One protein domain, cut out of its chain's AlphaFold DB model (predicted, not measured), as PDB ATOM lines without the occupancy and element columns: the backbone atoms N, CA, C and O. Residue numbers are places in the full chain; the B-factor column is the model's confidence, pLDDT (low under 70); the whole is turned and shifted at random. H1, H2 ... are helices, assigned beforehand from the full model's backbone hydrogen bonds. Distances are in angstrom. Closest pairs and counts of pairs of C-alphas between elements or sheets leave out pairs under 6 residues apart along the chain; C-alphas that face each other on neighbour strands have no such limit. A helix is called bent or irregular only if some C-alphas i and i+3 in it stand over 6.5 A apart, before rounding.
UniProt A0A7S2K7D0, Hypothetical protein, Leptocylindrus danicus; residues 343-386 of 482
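What this domain is: This is residues 343 to 386 of the 482 residues of the protein "Hypothetical protein" of Leptocylindrus danicus (UniProt A0A7S2K7D0). Two helices pack on each other at a steep angle: the longer, H1, is joined by a loop to H2, which folds back slantwise over it. Residues 367 to 373, of which 372 and 373 belong to H2, stick out. The 44 printed residues hold two named helices, H1 then H2, and no named strand: the class is all helix. The whole is compact, with a radius of gyration of the C-alphas of 10.2 A and spans of 27 by 21 by 16 A.

How they stand to each other: H1, residues 346 to 361, touches H2, residues 372 to 385; their closest C-alphas, of Phe 355 and Val 382, are 6.1 A apart. They run opposite ways at a steep tilt of 59 degrees. O i to N i+4 pairs are within hydrogen-bond range in 10 of 12 cases in H1 and 9 of 10 in H2.

Where its parts are: H1 is 23.3 A long, from C-alpha 346 at (-12.496, 3.959, 28.357); it is irregular, with C-alphas 347 and 350 7.5 A apart. H2 is 20.1 A long and ends at C-alpha 385, (3.442, 4.783, 36.860).

The domain as a whole: The C-alphas farthest apart, of Ala 347 and Gly 370, are 27.0 A apart. The link is short, with 10 residues, and the printed part has no cut. The model's pLDDT is under 70 at residues 343 to 349 and 367 to 370.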
ATOM      1  N   TYR A 343     -13.099  -6.084  32.632       52.12
ATOM      2  CA  TYR A 343     -13.922  -4.942  32.222       52.12
ATOM      3  C   TYR A 343     -13.152  -3.634  32.381       52.12
ATOM      4  O   TYR A 343     -12.601  -3.342  33.445       52.12
ATOM      5  N   HIS A 344     -13.036  -2.865  31.297       54.31
ATOM      6  CA  HIS A 344     -12.253  -1.629  31.271       54.31
ATOM      7  C   HIS A 344     -13.107  -0.525  30.640       54.31
ATOM      8  O   HIS A 344     -13.292  -0.484  29.422       54.31
ATOM      9  N   GLY A 345     -13.643   0.382  31.461       54.88
ATOM     10  CA  GLY A 345     -14.183   1.651  30.965       54.88
ATOM     11  C   GLY A 345     -13.087   2.450  30.247       54.88
ATOM     12  O   GLY A 345     -11.908   2.333  30.583       54.88
ATOM     13  N   ARG A 346     -13.450   3.278  29.258       55.78
ATOM     14  CA  ARG A 346     -12.496   3.959  28.357       55.78
ATOM     15  C   ARG A 346     -11.466   4.817  29.101       55.78
ATOM     16  O   ARG A 346     -10.294   4.821  28.736       55.78
ATOM     17  N   ALA A 347     -11.895   5.469  30.182       58.00
ATOM     18  CA  ALA A 347     -11.051   6.263  31.073       58.00
ATOM     19  C   ALA A 347     -10.049   5.440  31.913       58.00
ATOM     20  O   ALA A 347      -9.100   6.004  32.447       58.00
ATOM     21  N   ASN A 348     -10.228   4.119  32.015       68.31
ATOM     22  CA  ASN A 348      -9.407   3.216  32.831       68.31
ATOM     23  C   ASN A 348      -8.537   2.268  31.993       68.31
ATOM     24  O   ASN A 348      -7.740   1.508  32.543       68.31
ATOM     25  N   CYS A 349      -8.646   2.331  30.663       69.88
ATOM     26  CA  CYS A 349      -7.926   1.451  29.746       69.88
ATOM     27  C   CYS A 349      -6.400   1.539  29.882       69.88
ATOM     28  O   CYS A 349      -5.730   0.528  29.691       69.88
ATOM     29  N   SER A 350      -5.839   2.712  30.196       77.06
ATOM     30  CA  SER A 350      -4.385   2.874  30.363       77.06
ATOM     31  C   SER A 350      -3.874   2.131  31.598       77.06
ATOM     32  O   SER A 350      -2.953   1.323  31.478       77.06
ATOM     33  N   PHE A 351      -4.520   2.334  32.755       81.62
ATOM     34  CA  PHE A 351      -4.210   1.601  33.986       81.62
ATOM     35  C   PHE A 351      -4.408   0.097  33.784       81.62
ATOM     36  O   PHE A 351      -3.485  -0.675  34.028       81.62
ATOM     37  N   ALA A 352      -5.573  -0.316  33.274       78.62
ATOM     38  CA  ALA A 352      -5.892  -1.724  33.071       78.62
ATOM     39  C   ALA A 352      -4.881  -2.399  32.134       78.62
ATOM     40  O   ALA A 352      -4.325  -3.433  32.483       78.62
ATOM     41  N   ARG A 353      -4.555  -1.791  30.987       80.56
ATOM     42  CA  ARG A 353      -3.562  -2.344  30.053       80.56
ATOM     43  C   ARG A 353      -2.200  -2.524  30.717       80.56
ATOM     44  O   ARG A 353      -1.599  -3.580  30.548       80.56
ATOM     45  N   LYS A 354      -1.726  -1.522  31.467       85.38
ATOM     46  CA  LYS A 354      -0.427  -1.608  32.143       85.38
ATOM     47  C   LYS A 354      -0.443  -2.640  33.271       85.38
ATOM     48  O   LYS A 354       0.498  -3.411  33.402       85.38
ATOM     49  N   PHE A 355      -1.533  -2.708  34.031       86.50
ATOM     50  CA  PHE A 355      -1.747  -3.733  35.048       86.50
ATOM     51  C   PHE A 355      -1.696  -5.144  34.456       86.50
ATOM     52  O   PHE A 355      -0.962  -5.991  34.960       86.50
ATOM     53  N   LEU A 356      -2.401  -5.376  33.347       82.69
ATOM     54  CA  LEU A 356      -2.398  -6.652  32.633       82.69
ATOM     55  C   LEU A 356      -1.016  -7.010  32.071       82.69
ATOM     56  O   LEU A 356      -0.602  -8.162  32.161       82.69
ATOM     57  N   GLU A 357      -0.302  -6.035  31.507       85.69
ATOM     58  CA  GLU A 357       1.064  -6.215  31.003       85.69
ATOM     59  C   GLU A 357       2.001  -6.682  32.122       85.69
ATOM     60  O   GLU A 357       2.639  -7.723  31.983       85.69
ATOM     61  N   VAL A 358       2.014  -5.982  33.261       89.56
ATOM     62  CA  VAL A 358       2.876  -6.329  34.402       89.56
ATOM     63  C   VAL A 358       2.458  -7.662  35.035       89.56
ATOM     64  O   VAL A 358       3.323  -8.452  35.409       89.56
ATOM     65  N   CYS A 359       1.155  -7.964  35.117       87.38
ATOM     66  CA  CYS A 359       0.688  -9.282  35.561       87.38
ATOM     67  C   CYS A 359       1.225 -10.391  34.653       87.38
ATOM     68  O   CYS A 359       1.786 -11.369  35.141       87.38
ATOM     69  N   LYS A 360       1.129 -10.211  33.331       85.31
ATOM     70  CA  LYS A 360       1.637 -11.167  32.344       85.31
ATOM     71  C   LYS A 360       3.155 -11.336  32.429       85.31
ATOM     72  O   LYS A 360       3.635 -12.463  32.361       85.31
ATOM     73  N   GLU A 361       3.906 -10.248  32.591       89.25
ATOM     74  CA  GLU A 361       5.366 -10.278  32.774       89.25
ATOM     75  C   GLU A 361       5.778 -11.044  34.036       89.25
ATOM     76  O   GLU A 361       6.777 -11.762  34.022       89.25
ATOM     77  N   ARG A 362       4.994 -10.925  35.114       90.75
ATOM     78  CA  ARG A 362       5.211 -11.649  36.374       90.75
ATOM     79  C   ARG A 362       4.610 -13.059  36.392       90.75
ATOM     80  O   ARG A 362       4.750 -13.749  37.394       90.75
ATOM     81  N   GLY A 363       3.955 -13.491  35.312       86.50
ATOM     82  CA  GLY A 363       3.297 -14.798  35.237       86.50
ATOM     83  C   GLY A 363       2.069 -14.941  36.144       86.50
ATOM     84  O   GLY A 363       1.703 -16.062  36.476       86.50
ATOM     85  N   ILE A 364       1.443 -13.832  36.549       85.31
ATOM     86  CA  ILE A 364       0.237 -13.824  37.389       85.31
ATOM     87  C   ILE A 364      -0.969 -14.184  36.519       85.31
ATOM     88  O   ILE A 364      -1.263 -13.488  35.539       85.31
ATOM     89  N   ASN A 365      -1.683 -15.249  36.886       78.81
ATOM     90  CA  ASN A 365      -2.875 -15.679  36.170       78.81
ATOM     91  C   ASN A 365      -4.116 -14.981  36.749       78.81
ATOM     92  O   ASN A 365      -4.558 -15.248  37.864       78.81
ATOM     93  N   LEU A 366      -4.705 -14.069  35.974       72.62
ATOM     94  CA  LEU A 366      -5.888 -13.330  36.420       72.62
ATOM     95  C   LEU A 366      -7.172 -14.167  36.400       72.62
ATOM     96  O   LEU A 366      -8.109 -13.846  37.133       72.62
ATOM     97  N   GLU A 367      -7.189 -15.248  35.621       63.50
ATOM     98  CA  GLU A 367      -8.311 -16.186  35.524       63.50
ATOM     99  C   GLU A 367      -8.331 -17.170  36.706       63.50
ATOM    100  O   GLU A 367      -9.394 -17.655  37.101       63.50
ATOM    101  N   GLU A 368      -7.176 -17.419  37.333       64.50
ATOM    102  CA  GLU A 368      -7.065 -18.232  38.546       64.50
ATOM    103  C   GLU A 368      -7.291 -17.376  39.802       64.50
ATOM    104  O   GLU A 368      -6.665 -16.341  40.017       64.50
ATOM    105  N   ARG A 369      -8.240 -17.782  40.654       64.81
ATOM    106  CA  ARG A 369      -8.581 -17.053  41.888       64.81
ATOM    107  C   ARG A 369      -7.557 -17.358  42.989       64.81
ATOM    108  O   ARG A 369      -7.447 -18.520  43.374       64.81
ATOM    109  N   GLY A 370      -6.922 -16.335  43.571       68.69
ATOM    110  CA  GLY A 370      -6.079 -16.492  44.770       68.69
ATOM    111  C   GLY A 370      -4.830 -15.605  44.856       68.69
ATOM    112  O   GLY A 370      -4.282 -15.468  45.943       68.69
ATOM    113  N   ASP A 371      -4.411 -14.947  43.773       83.00
ATOM    114  CA  ASP A 371      -3.157 -14.165  43.737       83.00
ATOM    115  C   ASP A 371      -3.269 -12.753  44.355       83.00
ATOM    116  O   ASP A 371      -2.723 -11.782  43.830       83.00
ATOM    117  N   PHE A 372      -4.010 -12.595  45.453       89.69
ATOM    118  CA  PHE A 372      -4.379 -11.281  46.001       89.69
ATOM    119  C   PHE A 372      -3.164 -10.398  46.323       89.69
ATOM    120  O   PHE A 372      -3.122  -9.237  45.914       89.69
ATOM    121  N   GLN A 373      -2.150 -10.964  46.989       91.00
ATOM    122  CA  GLN A 373      -0.920 -10.255  47.363       91.00
ATOM    123  C   GLN A 373      -0.123  -9.815  46.128       91.00
ATOM    124  O   GLN A 373       0.216  -8.641  45.986       91.00
ATOM    125  N   MET A 374       0.110 -10.730  45.182       90.56
ATOM    126  CA  MET A 374       0.853 -10.423  43.957       90.56
ATOM    127  C   MET A 374       0.133  -9.362  43.118       90.56
ATOM    128  O   MET A 374       0.755  -8.436  42.598       90.56
ATOM    129  N   ARG A 375      -1.199  -9.445  43.021       90.44
ATOM    130  CA  ARG A 375      -2.022  -8.445  42.333       90.44
ATOM    131  C   ARG A 375      -1.970  -7.085  43.029       90.44
ATOM    132  O   ARG A 375      -1.904  -6.064  42.347       90.44
ATOM    133  N   TYR A 376      -1.952  -7.055  44.361       92.31
ATOM    134  CA  TYR A 376      -1.795  -5.824  45.133       92.31
ATOM    135  C   TYR A 376      -0.435  -5.148  44.884       92.31
ATOM    136  O   TYR A 376      -0.373  -3.939  44.652       92.31
ATOM    137  N   GLU A 377       0.654  -5.916  44.830       92.38
ATOM    138  CA  GLU A 377       1.983  -5.391  44.488       92.38
ATOM    139  C   GLU A 377       2.039  -4.809  43.073       92.38
ATOM    140  O   GLU A 377       2.630  -3.745  42.847       92.38
ATOM    141  N   VAL A 378       1.411  -5.491  42.109       91.38
ATOM    142  CA  VAL A 378       1.287  -4.971  40.745       91.38
ATOM    143  C   VAL A 378       0.457  -3.693  40.737       91.38
ATOM    144  O   VAL A 378       0.864  -2.721  40.105       91.38
ATOM    145  N   PHE A 379      -0.658  -3.648  41.471       90.75
ATOM    146  CA  PHE A 379      -1.474  -2.444  41.602       90.75
ATOM    147  C   PHE A 379      -0.649  -1.262  42.118       90.75
ATOM    148  O   PHE A 379      -0.655  -0.213  41.475       90.75
ATOM    149  N   ASN A 380       0.108  -1.439  43.205       89.94
ATOM    150  CA  ASN A 380       0.965  -0.385  43.751       89.94
ATOM    151  C   ASN A 380       1.980   0.088  42.701       89.94
ATOM    152  O   ASN A 380       2.017   1.277  42.384       89.94
ATOM    153  N   THR A 381       2.690  -0.853  42.069       90.44
ATOM    154  CA  THR A 381       3.679  -0.570  41.012       90.44
ATOM    155  C   THR A 381       3.072   0.240  39.859       90.44
ATOM    156  O   THR A 381       3.662   1.206  39.381       90.44
ATOM    157  N   VAL A 382       1.886  -0.147  39.390       87.44
ATOM    158  CA  VAL A 382       1.229   0.472  38.230       87.44
ATOM    159  C   VAL A 382       0.601   1.813  38.599       87.44
ATOM    160  O   VAL A 382       0.641   2.742  37.795       87.44
ATOM    161  N   SER A 383       0.047   1.938  39.805       83.25
ATOM    162  CA  SER A 383      -0.595   3.168  40.283       83.25
ATOM    163  C   SER A 383       0.381   4.343  40.399       83.25
ATOM    164  O   SER A 383      -0.015   5.487  40.192       83.25
ATOM    165  N   GLU A 384       1.662   4.066  40.649       83.44
ATOM    166  CA  GLU A 384       2.731   5.071  40.639       83.44
ATOM    167  C   GLU A 384       3.140   5.481  39.216       83.44
ATOM    168  O   GLU A 384       3.548   6.619  38.986       83.44
ATOM    169  N   GLN A 385       3.020   4.569  38.248       83.69
ATOM    170  CA  GLN A 385       3.442   4.783  36.860       83.69
ATOM    171  C   GLN A 385       2.352   5.415  35.987       83.69
ATOM    172  O   GLN A 385       2.662   6.112  35.021       83.69
ATOM    173  N   VAL A 386       1.079   5.159  36.296       79.44
ATOM    174  CA  VAL A 386      -0.067   5.573  35.480       79.44
ATOM    175  C   VAL A 386      -1.000   6.451  36.304       79.44
ATOM    176  O   VAL A 386      -1.882   5.963  37.004       79.44
TER     177      VAL A 386